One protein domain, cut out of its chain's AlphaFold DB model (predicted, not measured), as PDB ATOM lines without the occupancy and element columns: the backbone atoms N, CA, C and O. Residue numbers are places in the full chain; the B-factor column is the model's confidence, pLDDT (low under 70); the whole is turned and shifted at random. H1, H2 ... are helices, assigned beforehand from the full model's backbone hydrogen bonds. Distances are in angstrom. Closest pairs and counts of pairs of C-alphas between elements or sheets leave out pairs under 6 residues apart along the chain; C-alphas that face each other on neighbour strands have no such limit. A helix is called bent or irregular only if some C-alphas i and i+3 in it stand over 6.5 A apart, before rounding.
ATOM      1  N   ALA A 402      45.873  24.774 -41.708       97.69
ATOM      2  CA  ALA A 402      45.114  24.016 -42.701       97.69
ATOM      3  C   ALA A 402      46.025  23.473 -43.806       97.69
ATOM      4  O   ALA A 402      46.034  22.273 -44.080       97.69
ATOM      5  N   THR A 403      46.876  24.331 -44.377       96.56
ATOM      6  CA  THR A 403      47.865  23.935 -45.393       96.56
ATOM      7  C   THR A 403      48.797  22.834 -44.874       96.56
ATOM      8  O   THR A 403      49.101  21.867 -45.580       96.56
ATOM      9  N   ARG A 404      49.244  22.944 -43.616       95.94
ATOM     10  CA  ARG A 404      50.105  21.944 -42.971       95.94
ATOM     11  C   ARG A 404      49.362  20.636 -42.698       95.94
ATOM     12  O   ARG A 404      49.915  19.579 -42.989       95.94
ATOM     13  N   LEU A 405      48.133  20.694 -42.189       96.25
ATOM     14  CA  LEU A 405      47.285  19.519 -41.969       96.25
ATOM     15  C   LEU A 405      47.043  18.773 -43.278       96.25
ATOM     16  O   LEU A 405      47.312  17.579 -43.343       96.25
ATOM     17  N   LYS A 406      46.667  19.482 -44.348       95.94
ATOM     18  CA  LYS A 406      46.466  18.903 -45.683       95.94
ATOM     19  C   LYS A 406      47.715  18.188 -46.211       95.94
ATOM     20  O   LYS A 406      47.607  17.118 -46.795       95.94
ATOM     21  N   LYS A 407      48.911  18.745 -45.974       94.12
ATOM     22  CA  LYS A 407      50.199  18.125 -46.342       94.12
ATOM     23  C   LYS A 407      50.524  16.878 -45.510       94.12
ATOM     24  O   LYS A 407      51.165  15.961 -46.015       94.12
ATOM     25  N   LEU A 408      50.166  16.878 -44.226       92.88
ATOM     26  CA  LEU A 408      50.448  15.773 -43.303       92.88
ATOM     27  C   LEU A 408      49.413  14.642 -43.406       92.88
ATOM     28  O   LEU A 408      49.747  13.500 -43.089       92.88
ATOM     29  N   TRP A 409      48.194  14.962 -43.845       92.25
ATOM     30  CA  TRP A 409      47.081  14.034 -43.994       92.25
ATOM     31  C   TRP A 409      47.438  12.847 -44.886       92.25
ATOM     32  O   TRP A 409      48.030  12.999 -45.954       92.25
ATOM     33  N   GLN A 410      47.030  11.656 -44.451       89.31
ATOM     34  CA  GLN A 410      47.126  10.436 -45.236       89.31
ATOM     35  C   GLN A 410      45.711   9.922 -45.527       89.31
ATOM     36  O   GLN A 410      44.993   9.602 -44.580       89.31
ATOM     37  N   PRO A 411      45.300   9.779 -46.803       84.12
ATOM     38  CA  PRO A 411      43.935   9.374 -47.159       84.12
ATOM     39  C   PRO A 411      43.471   8.038 -46.560       84.12
ATOM     40  O   PRO A 411      42.274   7.796 -46.451       84.12
ATOM     41  N   TYR A 412      44.404   7.168 -46.168       81.69
ATOM     42  CA  TYR A 412      44.115   5.862 -45.574       81.69
ATOM     43  C   TYR A 412      43.917   5.889 -44.046       81.69
ATOM     44  O   TYR A 412      43.638   4.843 -43.453       81.69
ATOM     45  N   TRP A 413      44.060   7.043 -43.382       84.31
ATOM     46  CA  TRP A 413      43.725   7.196 -41.962       84.31
ATOM     47  C   TRP A 413      42.205   7.191 -41.775       84.31
ATOM     48  O   TRP A 413      41.581   8.239 -41.713       84.31
ATOM     49  N   GLY A 414      41.608   5.999 -41.716       72.31
ATOM     50  CA  GLY A 414      40.203   5.790 -41.352       72.31
ATOM     51  C   GLY A 414      40.015   5.479 -39.864       72.31
ATOM     52  O   GLY A 414      40.990   5.269 -39.144       72.31
ATOM     53  N   ALA A 415      38.765   5.328 -39.414       67.38
ATOM     54  CA  ALA A 415      38.433   5.013 -38.015       67.38
ATOM     55  C   ALA A 415      39.170   3.783 -37.442       67.38
ATOM     56  O   ALA A 415      39.560   3.791 -36.278       67.38
ATOM     57  N   ALA A 416      39.409   2.750 -38.257       64.88
ATOM     58  CA  ALA A 416      40.145   1.550 -37.844       64.88
ATOM     59  C   ALA A 416      41.675   1.750 -37.788       64.88
ATOM     60  O   ALA A 416      42.369   1.072 -37.032       64.88
ATOM     61  N   ASN A 417      42.205   2.700 -38.566       67.12
ATOM     62  CA  ASN A 417      43.641   2.878 -38.804       67.12
ATOM     63  C   ASN A 417      44.160   4.244 -38.335       67.12
ATOM     64  O   ASN A 417      45.253   4.656 -38.720       67.12
ATOM     65  N   PHE A 418      43.399   4.938 -37.484       72.56
ATOM     66  CA  PHE A 418      43.774   6.212 -36.859       72.56
ATOM     67  C   PHE A 418      44.761   6.017 -35.690       72.56
ATOM     68  O   PHE A 418      44.665   6.640 -34.633       72.56
ATOM     69  N   HIS A 419      45.700   5.092 -35.869       70.19
ATOM     70  CA  HIS A 419      46.750   4.740 -34.927       70.19
ATOM     71  C   HIS A 419      48.116   4.886 -35.600       70.19
ATOM     72  O   HIS A 419      48.229   5.057 -36.814       70.19
ATOM     73  N   VAL A 420      49.177   4.849 -34.798       64.56
ATOM     74  CA  VAL A 420      50.550   4.994 -35.287       64.56
ATOM     75  C   VAL A 420      50.917   3.906 -36.291       64.56
ATOM     76  O   VAL A 420      51.026   2.733 -35.943       64.56
ATOM     77  N   THR A 421      51.191   4.322 -37.526       64.12
ATOM     78  CA  THR A 421      51.859   3.502 -38.536       64.12
ATOM     79  C   THR A 421      53.296   3.981 -38.739       64.12
ATOM     80  O   THR A 421      53.618   5.162 -38.566       64.12
ATOM     81  N   SER A 422      54.191   3.054 -39.089       62.47
ATOM     82  CA  SER A 422      55.580   3.392 -39.419       62.47
ATOM     83  C   SER A 422      55.620   4.401 -40.575       62.47
ATOM     84  O   SER A 422      54.937   4.220 -41.581       62.47
ATOM     85  N   GLY A 423      56.400   5.476 -40.426       65.81
ATOM     86  CA  GLY A 423      56.562   6.525 -41.441       65.81
ATOM     87  C   GLY A 423      55.655   7.753 -41.286       65.81
ATOM     88  O   GLY A 423      55.928   8.777 -41.914       65.81
ATOM     89  N   ALA A 424      54.634   7.719 -40.423       72.88
ATOM     90  CA  ALA A 424      53.826   8.901 -40.126       72.88
ATOM     91  C   ALA A 424      54.589   9.892 -39.226       72.88
ATOM     92  O   ALA A 424      55.116   9.525 -38.175       72.88
ATOM     93  N   ASN A 425      54.602  11.180 -39.588       84.31
ATOM     94  CA  ASN A 425      55.143  12.229 -38.718       84.31
ATOM     95  C   ASN A 425      54.106  12.642 -37.656       84.31
ATOM     96  O   ASN A 425      53.540  13.734 -37.696       84.31
ATOM     97  N   ILE A 426      53.847  11.738 -36.708       83.38
ATOM     98  CA  ILE A 426      52.837  11.888 -35.644       83.38
ATOM     99  C   ILE A 426      53.101  13.125 -34.791       83.38
ATOM    100  O   ILE A 426      52.171  13.838 -34.424       83.38
ATOM    101  N   THR A 427      54.372  13.416 -34.514       84.25
ATOM    102  CA  THR A 427      54.779  14.605 -33.762       84.25
ATOM    103  C   THR A 427      54.350  15.887 -34.475       84.25
ATOM    104  O   THR A 427      53.828  16.798 -33.830       84.25
ATOM    105  N   ALA A 428      54.529  15.962 -35.799       89.88
ATOM    106  CA  ALA A 428      54.080  17.113 -36.573       89.88
ATOM    107  C   ALA A 428      52.554  17.184 -36.677       89.88
ATOM    108  O   ALA A 428      51.994  18.266 -36.496       89.88
ATOM    109  N   TRP A 429      51.881  16.051 -36.912       92.94
ATOM    110  CA  TRP A 429      50.417  15.991 -36.958       92.94
ATOM    111  C   TRP A 429      49.809  16.480 -35.645       92.94
ATOM    112  O   TRP A 429      49.112  17.489 -35.630       92.94
ATOM    113  N   ASN A 430      50.163  15.852 -34.521       90.06
ATOM    114  CA  ASN A 430      49.590  16.169 -33.215       90.06
ATOM    115  C   ASN A 430      49.905  17.596 -32.757       90.06
ATOM    116  O   ASN A 430      49.052  18.234 -32.150       90.06
ATOM    117  N   ALA A 431      51.096  18.129 -33.046       89.88
ATOM    118  CA  ALA A 431      51.382  19.533 -32.747       89.88
ATOM    119  C   ALA A 431      50.481  20.480 -33.553       89.88
ATOM    120  O   ALA A 431      49.939  21.433 -32.998       89.88
ATOM    121  N   THR A 432      50.284  20.191 -34.843       95.81
ATOM    122  CA  THR A 432      49.431  21.000 -35.725       95.81
ATOM    123  C   THR A 432      47.965  20.912 -35.306       95.81
ATOM    124  O   THR A 432      47.297  21.936 -35.226       95.81
ATOM    125  N   VAL A 433      47.485  19.714 -34.963       94.12
ATOM    126  CA  VAL A 433      46.132  19.485 -34.444       94.12
ATOM    127  C   VAL A 433      45.885  20.263 -33.157       94.12
ATOM    128  O   VAL A 433      44.885  20.956 -33.040       94.12
ATOM    129  N   ARG A 434      46.805  20.213 -32.192       91.56
ATOM    130  CA  ARG A 434      46.626  20.956 -30.937       91.56
ATOM    131  C   ARG A 434      46.596  22.464 -31.169       91.56
ATOM    132  O   ARG A 434      45.806  23.152 -30.537       91.56
ATOM    133  N   ALA A 435      47.427  22.976 -32.078       94.56
ATOM    134  CA  ALA A 435      47.371  24.379 -32.479       94.56
ATOM    135  C   ALA A 435      46.023  24.727 -33.135       94.56
ATOM    136  O   ALA A 435      45.427  25.744 -32.799       94.56
ATOM    137  N   TRP A 436      45.526  23.856 -34.019       96.75
ATOM    138  CA  TRP A 436      44.226  23.999 -34.675       96.75
ATOM    139  C   TRP A 436      43.086  24.089 -33.660       96.75
ATOM    140  O   TRP A 436      42.319  25.048 -33.679       96.75
ATOM    141  N   GLU A 437      43.022  23.144 -32.720       92.38
ATOM    142  CA  GLU A 437      42.004  23.118 -31.666       92.38
ATOM    143  C   GLU A 437      42.024  24.389 -30.805       92.38
ATOM    144  O   GLU A 437      40.970  24.935 -30.484       92.38
ATOM    145  N   ARG A 438      43.217  24.916 -30.489       91.50
ATOM    146  CA  ARG A 438      43.370  26.155 -29.709       91.50
ATOM    147  C   ARG A 438      42.885  27.413 -30.435       91.50
ATOM    148  O   ARG A 438      42.566  28.384 -29.753       91.50
ATOM    149  N   LEU A 439      42.852  27.416 -31.770       95.44
ATOM    150  CA  LEU A 439      42.486  28.592 -32.571       95.44
ATOM    151  C   LEU A 439      41.079  28.526 -33.166       95.44
ATOM    152  O   LEU A 439      40.427  29.564 -33.274       95.44
ATOM    153  N   ARG A 440      40.590  27.336 -33.540       95.19
ATOM    154  CA  ARG A 440      39.308  27.202 -34.252       95.19
ATOM    155  C   ARG A 440      38.125  27.710 -33.426       95.19
ATOM    156  O   ARG A 440      37.227  28.327 -33.978       95.19
ATOM    157  N   MET A 441      38.130  27.469 -32.113       91.62
ATOM    158  CA  MET A 441      37.010  27.831 -31.241       91.62
ATOM    159  C   MET A 441      36.880  29.355 -31.103       91.62
ATOM    160  O   MET A 441      35.832  29.870 -31.489       91.62
ATOM    161  N   PRO A 442      37.932  30.097 -30.690       93.44
ATOM    162  CA  PRO A 442      37.945  31.559 -30.769       93.44
ATOM    163  C   PRO A 442      37.515  32.112 -32.132       93.44
ATOM    164  O   PRO A 442      36.668  32.999 -32.203       93.44
ATOM    165  N   TYR A 443      38.054  31.557 -33.222       95.31
ATOM    166  CA  TYR A 443      37.724  31.999 -34.576       95.31
ATOM    167  C   TYR A 443      36.237  31.837 -34.893       95.31
ATOM    168  O   TYR A 443      35.614  32.741 -35.451       95.31
ATOM    169  N   ASN A 444      35.655  30.697 -34.533       93.06
ATOM    170  CA  ASN A 444      34.253  30.449 -34.797       93.06
ATOM    171  C   ASN A 444      33.349  31.379 -33.945       93.06
ATOM    172  O   ASN A 444      32.400  31.950 -34.487       93.06
ATOM    173  N   VAL A 445      33.692  31.627 -32.668       92.38
ATOM    174  CA  VAL A 445      32.996  32.598 -31.788       92.38
ATOM    175  C   VAL A 445      33.019  34.005 -32.395       92.38
ATOM    176  O   VAL A 445      31.982  34.663 -32.492       92.38
ATOM    177  N   LEU A 446      34.182  34.462 -32.868       93.94
ATOM    178  CA  LEU A 446      34.323  35.768 -33.520       93.94
ATOM    179  C   LEU A 446      33.486  35.868 -34.803       93.94
ATOM    180  O   LEU A 446      32.870  36.903 -35.063       93.94
ATOM    181  N   ASN A 447      33.435  34.800 -35.607       91.25
ATOM    182  CA  ASN A 447      32.641  34.787 -36.836       91.25
ATOM    183  C   ASN A 447      31.136  34.852 -36.575       91.25
ATOM    184  O   ASN A 447      30.443  35.545 -37.321       91.25
ATOM    185  N   GLN A 448      30.636  34.201 -35.522       89.06
ATOM    186  CA  GLN A 448      29.240  34.364 -35.109       89.06
ATOM    187  C   GLN A 448      28.953  35.802 -34.662       89.06
ATOM    188  O   GLN A 448      27.985  36.402 -35.125       89.06
ATOM    189  N   ALA A 449      29.820  36.394 -33.835       90.38
ATOM    190  CA  ALA A 449      29.630  37.760 -33.341       90.38
ATOM    191  C   ALA A 449      29.614  38.825 -34.452       90.38
ATOM    192  O   ALA A 449      29.040  39.901 -34.286       90.38
ATOM    193  N   ARG A 450      30.209  38.527 -35.615       85.62
ATOM    194  CA  ARG A 450      30.170  39.406 -36.791       85.62
ATOM    195  C   ARG A 450      28.753  39.589 -37.362       85.62
ATOM    196  O   ARG A 450      28.572  40.518 -38.143       85.62
ATOM    197  N   ASN A 451      27.776  38.733 -37.023       68.38
ATOM    198  CA  ASN A 451      26.395  38.747 -37.550       68.38
ATOM    199  C   ASN A 451      26.298  38.799 -39.092       68.38
ATOM    200  O   ASN A 451      25.266  39.159 -39.657       68.38
ATOM    201  N   ALA A 452      27.375  38.445 -39.795       61.09
ATOM    202  CA  ALA A 452      27.359  38.251 -41.235       61.09
ATOM    203  C   ALA A 452      26.830  36.836 -41.531       61.09
ATOM    204  O   ALA A 452      26.960  35.961 -40.672       61.09
ATOM    205  N   PRO A 453      26.279  36.564 -42.725       54.72
ATOM    206  CA  PRO A 453      25.975  35.206 -43.170       54.72
ATOM    207  C   PRO A 453      27.287  34.423 -43.369       54.72
ATOM    208  O   PRO A 453      27.761  34.224 -44.478       54.72
ATOM    209  N   VAL A 454      27.920  34.028 -42.262       54.56
ATOM    210  CA  VAL A 454      29.103  33.153 -42.190       54.56
ATOM    211  C   VAL A 454      28.669  31.726 -41.860       54.56
ATOM    212  O   VAL A 454      29.459  30.931 -41.356       54.56
ATOM    213  N   ALA A 455      27.400  31.399 -42.124       59.66
ATOM    214  CA  ALA A 455      26.813  30.105 -41.804       59.66
ATOM    215  C   ALA A 455      27.593  28.934 -42.424       59.66
ATOM    216  O   ALA A 455      27.482  27.829 -41.909       59.66
ATOM    217  N   ASP A 456      28.419  29.188 -43.446       70.75
ATOM    218  CA  ASP A 456      29.042  28.174 -44.296       70.75
ATOM    219  C   ASP A 456      30.519  27.861 -43.988       70.75
ATOM    220  O   ASP A 456      31.061  26.939 -44.593       70.75
ATOM    221  N   ASN A 457      31.178  28.565 -43.056       85.00
ATOM    222  CA  ASN A 457      32.624  28.400 -42.787       85.00
ATOM    223  C   ASN A 457      32.938  27.989 -41.340       85.00
ATOM    224  O   ASN A 457      33.901  28.457 -40.727       85.00
ATOM    225  N   TYR A 458      32.112  27.116 -40.775       90.88
ATOM    226  CA  TYR A 458      32.307  26.572 -39.441       90.88
ATOM    227  C   TYR A 458      33.479  25.585 -39.401       90.88
ATOM    228  O   TYR A 458      33.448  24.530 -40.043       90.88
ATOM    229  N   LEU A 459      34.514  25.882 -38.612       94.50
ATOM    230  CA  LEU A 459      35.698  25.027 -38.540       94.50
ATOM    231  C   LEU A 459      35.505  23.869 -37.555       94.50
ATOM    232  O   LEU A 459      35.436  24.063 -36.336       94.50
ATOM    233  N   GLY A 460      35.457  22.652 -38.102       93.31
ATOM    234  CA  GLY A 460      35.381  21.405 -37.342       93.31
ATOM    235  C   GLY A 460      36.675  21.044 -36.602       93.31
ATOM    236  O   GLY A 460      37.728  21.665 -36.788       93.31
ATOM    237  N   LYS A 461      36.601  20.012 -35.756       93.50
ATOM    238  CA  LYS A 461      37.766  19.465 -35.050       93.50
ATOM    239  C   LYS A 461      38.674  18.652 -35.943       93.50
ATOM    240  O   LYS A 461      38.218  18.060 -36.914       93.50
ATOM    241  N   VAL A 462      39.926  18.508 -35.519       93.38
ATOM    242  CA  VAL A 462      40.844  17.511 -36.074       93.38
ATOM    243  C   VAL A 462      41.296  16.562 -34.955       93.38
ATOM    244  O   VAL A 462      41.785  17.025 -33.928       93.38
ATOM    245  N   PRO A 463      41.149  15.235 -35.102       89.94
ATOM    246  CA  PRO A 463      41.584  14.295 -34.073       89.94
ATOM    247  C   PRO A 463      43.115  14.115 -34.046       89.94
ATOM    248  O   PRO A 463      43.788  14.064 -35.080       89.94
ATOM    249  N   CYS A 464      43.683  13.973 -32.842       87.06
ATOM    250  CA  CYS A 464      45.079  13.552 -32.665       87.06
ATOM    251  C   CYS A 464      45.263  12.071 -33.046       87.06
ATOM    252  O   CYS A 464      44.352  11.264 -32.893       87.06
ATOM    253  N   LEU A 465      46.465  11.702 -33.489       83.75
ATOM    254  CA  LEU A 465      46.895  10.310 -33.640       83.75
ATOM    255  C   LEU A 465      47.409   9.766 -32.302       83.75
ATOM    256  O   LEU A 465      48.107  10.473 -31.567       83.75
ATOM    257  N   PHE A 466      47.121   8.496 -32.019       71.88
ATOM    258  CA  PHE A 466      47.493   7.837 -30.765       71.88
ATOM    259  C   PHE A 466      48.418   6.644 -30.993       71.88
ATOM    260  O   PHE A 466      48.243   5.870 -31.935       71.88
ATOM    261  N   ASN A 467      49.387   6.479 -30.086       62.56
ATOM    262  CA  ASN A 467      50.349   5.371 -30.104       62.56
ATOM    263  C   ASN A 467      49.750   4.047 -29.601       62.56
ATOM    264  O   ASN A 467      50.361   3.002 -29.790       62.56
ATOM    265  N   TYR A 468      48.584   4.082 -28.953       57.19
ATOM    266  CA  TYR A 468      47.913   2.911 -28.399       57.19
ATOM    267  C   TYR A 468      46.398   3.138 -28.406       57.19
ATOM    268  O   TYR A 468      45.963   4.231 -28.045       57.19
ATOM    269  N   SER A 469      45.612   2.134 -28.807       53.12
ATOM    270  CA  SER A 469      44.146   2.152 -28.689       53.12
ATOM    271  C   SER A 469      43.764   1.968 -27.220       53.12
ATOM    272  O   SER A 469      43.917   0.859 -26.706       53.12
ATOM    273  N   PRO A 470      43.277   3.001 -26.507       49.12
ATOM    274  CA  PRO A 470      42.848   2.812 -25.132       49.12
ATOM    275  C   PRO A 470      41.608   1.899 -25.118       49.12
ATOM    276  O   PRO A 470      40.726   2.096 -25.959       49.12
ATOM    277  N   PRO A 471      41.474   0.962 -24.162       40.59
ATOM    278  CA  PRO A 471      40.422  -0.060 -24.190       40.59
ATOM    279  C   PRO A 471      38.961   0.434 -24.172       40.59
ATOM    280  O   PRO A 471      38.082  -0.375 -24.418       40.59
ATOM    281  N   ASN A 472      38.671   1.719 -23.913       48.03
ATOM    282  CA  ASN A 472      37.302   2.224 -23.681       48.03
ATOM    283  C   ASN A 472      37.018   3.632 -24.264       48.03
ATOM    284  O   ASN A 472      36.200   4.373 -23.721       48.03
ATOM    285  N   TYR A 473      37.711   4.079 -25.316       52.66
ATOM    286  CA  TYR A 473      37.706   5.514 -25.650       52.66
ATOM    287  C   TYR A 473      36.556   5.989 -26.564       52.66
ATOM    288  O   TYR A 473      36.370   5.507 -27.681       52.66
ATOM    289  N   GLN A 474      35.890   7.062 -26.125       54.41
ATOM    290  CA  GLN A 474      34.902   7.898 -26.835       54.41
ATOM    291  C   GLN A 474      35.438   8.503 -28.160       54.41
ATOM    292  O   GLN A 474      34.664   8.982 -28.987       54.41
ATOM    293  N   MET A 475      36.753   8.403 -28.406       60.62
ATOM    294  CA  MET A 475      37.456   8.838 -29.626       60.62
ATOM    295  C   MET A 475      36.927   8.216 -30.909       60.62
ATOM    296  O   MET A 475      37.034   8.832 -31.966       60.62
ATOM    297  N   SER A 476      36.385   6.998 -30.832       68.62
ATOM    298  CA  SER A 476      35.795   6.350 -32.005       68.62
ATOM    299  C   SER A 476      34.674   7.207 -32.593       68.62
ATOM    300  O   SER A 476      34.538   7.278 -33.814       68.62
ATOM    301  N   LYS A 477      33.932   7.930 -31.741       85.75
ATOM    302  CA  LYS A 477      32.878   8.845 -32.171       85.75
ATOM    303  C   LYS A 477      33.435  10.142 -32.747       85.75
ATOM    304  O   LYS A 477      32.969  10.543 -33.804       85.75
ATOM    305  N   ASP A 478      34.450  10.754 -32.136       87.12
ATOM    306  CA  ASP A 478      35.077  11.970 -32.685       87.12
ATOM    307  C   ASP A 478      35.709  11.717 -34.059       87.12
ATOM    308  O   ASP A 478      35.523  12.507 -34.983       87.12
ATOM    309  N   ILE A 479      36.387  10.582 -34.236       88.25
ATOM    310  CA  ILE A 479      36.934  10.188 -35.539       88.25
ATOM    311  C   ILE A 479      35.796   9.908 -36.537       88.25
ATOM    312  O   ILE A 479      35.880  10.305 -37.698       88.25
ATOM    313  N   ALA A 480      34.699   9.279 -36.102       89.94
ATOM    314  CA  ALA A 480      33.533   9.056 -36.957       89.94
ATOM    315  C   ALA A 480      32.828  10.361 -37.371       89.94
ATOM    316  O   ALA A 480      32.396  10.466 -38.518       89.94
ATOM    317  N   ILE A 481      32.725  11.349 -36.473       93.38
ATOM    318  CA  ILE A 481      32.207  12.690 -36.783       93.38
ATOM    319  C   ILE A 481      33.137  13.364 -37.793       93.38
ATOM    320  O   ILE A 481      32.670  13.805 -38.839       93.38
ATOM    321  N   PHE A 482      34.448  13.369 -37.530       93.56
ATOM    322  CA  PHE A 482      35.461  13.942 -38.420       93.56
ATOM    323  C   PHE A 482      35.362  13.401 -39.853       93.56
ATOM    324  O   PHE A 482      35.399  14.177 -40.799       93.56
ATOM    325  N   HIS A 483      35.161  12.092 -40.025       92.00
ATOM    326  CA  HIS A 483      35.003  11.480 -41.350       92.00
ATOM    327  C   HIS A 483      33.655  11.738 -42.034       92.00
ATOM    328  O   HIS A 483      33.531  11.486 -43.231       92.00
ATOM    329  N   LYS A 484      32.632  12.173 -41.293       95.00
ATOM    330  CA  LYS A 484      31.306  12.501 -41.841       95.00
ATOM    331  C   LYS A 484      31.162  13.974 -42.216       95.00
ATOM    332  O   LYS A 484      30.189  14.319 -42.882       95.00
ATOM    333  N   LEU A 485      32.085  14.821 -41.772       96.00
ATOM    334  CA  LEU A 485      32.103  16.248 -42.060       96.00
ATOM    335  C   LEU A 485      33.093  16.566 -43.191       96.00
ATOM    336  O   LEU A 485      34.035  15.801 -43.413       96.00
ATOM    337  N   PRO A 486      32.920  17.705 -43.883       96.31
ATOM    338  CA  PRO A 486      33.963  18.258 -44.734       96.31
ATOM    339  C   PRO A 486      35.273  18.416 -43.959       96.31
ATOM    340  O   PRO A 486      35.277  18.765 -42.773       96.31
ATOM    341  N   LEU A 487      36.396  18.159 -44.627       95.81
ATOM    342  CA  LEU A 487      37.701  18.213 -43.980       95.81
ATOM    343  C   LEU A 487      37.974  19.645 -43.487       95.81
ATOM    344  O   LEU A 487      37.887  20.583 -44.282       95.81
ATOM    345  N   PRO A 488      38.349  19.851 -42.211       95.88
ATOM    346  CA  PRO A 488      38.437  21.196 -41.641       95.88
ATOM    347  C   PRO A 488      39.420  22.121 -42.369       95.88
ATOM    348  O   PRO A 488      39.193  23.326 -42.443       95.88
ATOM    349  N   TRP A 489      40.491  21.571 -42.952       97.12
ATOM    350  CA  TRP A 489      41.420  22.351 -43.770       97.12
ATOM    351  C   TRP A 489      40.846  22.751 -45.131       97.12
ATOM    352  O   TRP A 489      41.233  23.793 -45.641       97.12
ATOM    353  N   ASP A 490      39.947  21.968 -45.726       97.25
ATOM    354  CA  ASP A 490      39.297  22.351 -46.980       97.25
ATOM    355  C   ASP A 490      38.259  23.451 -46.718       97.25
ATOM    356  O   ASP A 490      38.196  24.408 -47.485       97.25
ATOM    357  N   VAL A 491      37.569  23.416 -45.571       96.38
ATOM    358  CA  VAL A 491      36.693  24.516 -45.118       96.38
ATOM    359  C   VAL A 491      37.487  25.798 -44.849       96.38
ATOM    360  O   VAL A 491      37.149  26.856 -45.373       96.38
ATOM    361  N   ALA A 492      38.587  25.729 -44.088       95.44
ATOM    362  CA  ALA A 492      39.414  26.911 -43.808       95.44
ATOM    363  C   ALA A 492      40.075  27.514 -45.056       95.44
ATOM    364  O   ALA A 492      40.376  28.702 -45.063       95.44
ATOM    365  N   LEU A 493      40.299  26.715 -46.103       95.31
ATOM    366  CA  LEU A 493      40.827  27.181 -47.388       95.31
ATOM    367  C   LEU A 493      39.721  27.600 -48.377       95.31
ATOM    368  O   LEU A 493      40.035  27.930 -49.520       95.31
ATOM    369  N   GLY A 494      38.447  27.574 -47.967       93.94
ATOM    370  CA  GLY A 494      37.304  27.952 -48.804       93.94
ATOM    371  C   GLY A 494      37.008  26.981 -49.954       93.94
ATOM    372  O   GLY A 494      36.421  27.381 -50.955       93.94
ATOM    373  N   LEU A 495      37.451  25.727 -49.842       95.56
ATOM    374  CA  LEU A 495      37.247  24.676 -50.845       95.56
ATOM    375  C   LEU A 495      35.951  23.887 -50.620       95.56
ATOM    376  O   LEU A 495      35.421  23.312 -51.563       95.56
ATOM    377  N   GLU A 496      35.458  23.861 -49.384       95.88
ATOM    378  CA  GLU A 496      34.232  23.181 -48.962       95.88
ATOM    379  C   GLU A 496      33.464  24.074 -47.984       95.88
ATOM    380  O   GLU A 496      34.056  24.936 -47.333       95.88
ATOM    381  N   THR A 497      32.161  23.840 -47.836       94.00
ATOM    382  CA  THR A 497      31.326  24.544 -46.854       94.00
ATOM    383  C   THR A 497      30.934  23.620 -45.710       94.00
ATOM    384  O   THR A 497      30.596  22.455 -45.906       94.00
ATOM    385  N   CYS A 498      30.969  24.133 -44.486       94.12
ATOM    386  CA  CYS A 498      30.532  23.418 -43.297       94.12
ATOM    387  C   CYS A 498      29.753  24.372 -42.400       94.12
ATOM    388  O   CYS A 498      30.257  25.426 -42.020       94.12
ATOM    389  N   THR A 499      28.526  23.994 -42.049       93.38
ATOM    390  CA  THR A 499      27.677  24.795 -41.167       93.38
ATOM    391  C   THR A 499      27.681  24.243 -39.750       93.38
ATOM    392  O   THR A 499      27.852  23.042 -39.531       93.38
ATOM    393  N   GLU A 500      27.426  25.098 -38.762       91.38
ATOM    394  CA  GLU A 500      27.253  24.642 -37.379       91.38
ATOM    395  C   GLU A 500      26.116  23.616 -37.259       91.38
ATOM    396  O   GLU A 500      26.243  22.609 -36.563       91.38
ATOM    397  N   ALA A 501      25.018  23.834 -37.989       92.56
ATOM    398  CA  ALA A 501      23.887  22.914 -38.025       92.56
ATOM    399  C   ALA A 501      24.293  21.528 -38.553       92.56
ATOM    400  O   ALA A 501      23.839  20.513 -38.019       92.56
ATOM    401  N   LEU A 502      25.180  21.467 -39.554       95.62
ATOM    402  CA  LEU A 502      25.730  20.209 -40.062       95.62
ATOM    403  C   LEU A 502      26.569  19.494 -38.994       95.62
ATOM    404  O   LEU A 502      26.407  18.286 -38.798       95.62
ATOM    405  N   VAL A 503      27.423  20.229 -38.272       94.88
ATOM    406  CA  VAL A 503      28.214  19.687 -37.154       94.88
ATOM    407  C   VAL A 503      27.305  19.134 -36.056       94.88
ATOM    408  O   VAL A 503      27.460  17.973 -35.672       94.88
ATOM    409  N   ARG A 504      26.316  19.912 -35.598       94.56
ATOM    410  CA  ARG A 504      25.363  19.497 -34.554       94.56
ATOM    411  C   ARG A 504      24.562  18.267 -34.968       94.56
ATOM    412  O   ARG A 504      24.576  17.272 -34.251       94.56
ATOM    413  N   CYS A 505      23.977  18.277 -36.167       96.31
ATOM    414  CA  CYS A 505      23.229  17.141 -36.709       96.31
ATOM    415  C   CYS A 505      24.090  15.867 -36.791       96.31
ATOM    416  O   CYS A 505      23.616  14.760 -36.533       96.31
ATOM    417  N   THR A 506      25.373  16.007 -37.139       96.75
ATOM    418  CA  THR A 506      26.304  14.873 -37.230       96.75
ATOM    419  C   THR A 506      26.665  14.327 -35.846       96.75
ATOM    420  O   THR A 506      26.688  13.108 -35.669       96.75
ATOM    421  N   CYS A 507      26.887  15.202 -34.858       95.12
ATOM    422  CA  CYS A 507      27.128  14.813 -33.465       95.12
ATOM    423  C   CYS A 507      25.910  14.091 -32.869       95.12
ATOM    424  O   CYS A 507      26.047  12.993 -32.327       95.12
ATOM    425  N   GLU A 508      24.710  14.648 -33.055       95.19
ATOM    426  CA  GLU A 508      23.444  14.085 -32.568       95.19
ATOM    427  C   GLU A 508      23.182  12.687 -33.145       95.19
ATOM    428  O   GLU A 508      22.893  11.753 -32.397       95.19
ATOM    429  N   LYS A 509      23.391  12.492 -34.456       96.50
ATOM    430  CA  LYS A 509      23.271  11.175 -35.117       96.50
ATOM    431  C   LYS A 509      24.218  10.111 -34.554       96.50
ATOM    432  O   LYS A 509      23.950   8.922 -34.702       96.50
ATOM    433  N   LEU A 510      25.328  10.517 -33.940       93.62
ATOM    434  CA  LEU A 510      26.305   9.624 -33.312       93.62
ATOM    435  C   LEU A 510      26.169   9.573 -31.778       93.62
ATOM    436  O   LEU A 510      26.961   8.906 -31.100       93.62
ATOM    437  N   GLY A 511      25.150  10.235 -31.218       93.69
ATOM    438  CA  GLY A 511      24.916  10.315 -29.779       93.69
ATOM    439  C   GLY A 511      26.085  10.977 -29.050       93.69
ATOM    440  O   GLY A 511      26.606  10.408 -28.086       93.69
ATOM    441  N   VAL A 512      26.560  12.106 -29.579       91.25
ATOM    442  CA  VAL A 512      27.565  12.984 -28.969       91.25
ATOM    443  C   VAL A 512      26.922  14.347 -28.744       91.25
ATOM    444  O   VAL A 512      26.363  14.918 -29.676       91.25
ATOM    445  N   ASP A 513      27.015  14.873 -27.523       90.50
ATOM    446  CA  ASP A 513      26.655  16.263 -27.245       90.50
ATOM    447  C   ASP A 513      27.720  17.178 -27.877       90.50
ATOM    448  O   ASP A 513      28.897  17.096 -27.492       90.50
ATOM    449  N   PRO A 514      27.364  18.019 -28.866       90.00
ATOM    450  CA  PRO A 514      28.341  18.823 -29.585       90.00
ATOM    451  C   PRO A 514      29.003  19.878 -28.682       90.00
ATOM    452  O   PRO A 514      30.188  20.152 -28.864       90.00
ATOM    453  N   HIS A 515      28.314  20.390 -27.660       86.25
ATOM    454  CA  HIS A 515      28.856  21.395 -26.746       86.25
ATOM    455  C   HIS A 515      29.810  20.767 -25.729       86.25
ATOM    456  O   HIS A 515      30.958  21.192 -25.617       86.25
ATOM    457  N   GLN A 516      29.380  19.705 -25.037       84.19
ATOM    458  CA  GLN A 516      30.215  19.043 -24.022       84.19
ATOM    459  C   GLN A 516      31.477  18.426 -24.622       84.19
ATOM    460  O   GLN A 516      32.532  18.402 -23.993       84.19
ATOM    461  N   SER A 517      31.378  17.926 -25.851       83.50
ATOM    462  CA  SER A 517      32.540  17.406 -26.562       83.50
ATOM    463  C   SER A 517      33.433  18.523 -27.105       83.50
ATOM    464  O   SER A 517      34.593  18.258 -27.396       83.50
ATOM    465  N   GLY A 518      32.935  19.751 -27.284       85.62
ATOM    466  CA  GLY A 518      33.649  20.880 -27.889       85.62
ATOM    467  C   GLY A 518      33.609  20.914 -29.422       85.62
ATOM    468  O   GLY A 518      34.456  21.560 -30.043       85.62
ATOM    469  N   TRP A 519      32.704  20.161 -30.062       89.69
ATOM    470  CA  TRP A 519      32.403  20.301 -31.498       89.69
ATOM    471  C   TRP A 519      31.643  21.597 -31.789       89.69
ATOM    472  O   TRP A 519      31.811  22.139 -32.878       89.69
ATOM    473  N   SER A 520      30.890  22.101 -30.807       84.75
ATOM    474  CA  SER A 520      30.297  23.436 -30.778       84.75
ATOM    475  C   SER A 520      30.541  24.176 -29.465       84.75
ATOM    476  O   SER A 520      31.048  23.596 -28.507       84.75
ATOM    477  N   TRP A 521      30.236  25.476 -29.432       76.00
ATOM    478  CA  TRP A 521      30.222  26.296 -28.212       76.00
ATOM    479  C   TRP A 521      28.790  26.670 -27.843       76.00
ATOM    480  O   TRP A 521      27.900  26.551 -28.682       76.00
ATOM    481  N   GLN A 522      28.566  27.028 -26.578       63.03
ATOM    482  CA  GLN A 522      27.286  27.550 -26.085       63.03
ATOM    483  C   GLN A 522      27.231  29.070 -26.158       63.03
ATOM    484  O   GLN A 522      28.304  29.706 -26.012       63.03
TER     485      GLN A 522
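Overview. This is residues 402 to 522 of the 522 residues of an uncharacterized protein of Corynebacterium mustelae (UniProt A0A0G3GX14). A long helix with a bend, H2, runs along the longest axis, and the unnamed stretch after it folds back through the middle of the domain. Short helices sit around this pair: H1 packs side by side with the arm H2a, H4 packs on H1, and H3, H5 and H6 form a second, loosely joined group. The printed part has 121 residues with six named helices, H1 to H6 in chain order, and no named strand; it is all helix by class, with 60 residues, under half, in named elements. It is compact, with a radius of gyration of the C-alphas of 14.3 A and spans of 46 by 31 by 21 A.

Along the chain. Find C-alpha 426 at (52.837, 11.888, -35.644), where H2, residues 426 to 449, begins. By its hydrogen bonds it was assigned as one helix, but it is bent: C-alphas 438 and 441 are 6.8 A apart. Its arms are H2a, residues 426 to 438, 18.1 A long, and H2b, residues 441 to 449, 12.5 A, at a shallow tilt of 31 degrees. Look back to C-alpha 402 at (45.114, 24.016, -42.701) for H1, residues 402 to 408. Farther on come H3, residues 475 to 484, and H5, residues 500 to 509, each 14.2 A; H4 is residues 488 to 492 and H6 residues 514 to 517.

Arrangement. H1 and residues 428 to 433 of H2a touch as a helical hairpin, opposite ways at a shallow tilt of 19 degrees; C-alphas 408 and 429 are closest, 6.3 A. H1 touches H4 at C-alphas 402 and 489, 4.2 A. H2b touches no helix. H3 and H5 only just touch, only at their ends, closest at C-alphas 481 and 506, 6.3 A. H5 touches H6 at C-alphas 507 and 514, 5.7 A. Each O i to N i+4 pair is within hydrogen-bond range in H1, H2a, H2b, H3, H4 and H5; H6 is too short for one.

Size, cuts and confidence. The farthest C-alphas, of Ser 422 and Asn 451, are 45.9 A apart. The printed part has no cut; the links H1 to H2 and H2 to H3 are long. Look for pLDDT under 70 at residues 415 to 417, 420 to 423, 451 to 455, 467 to 476 and 522.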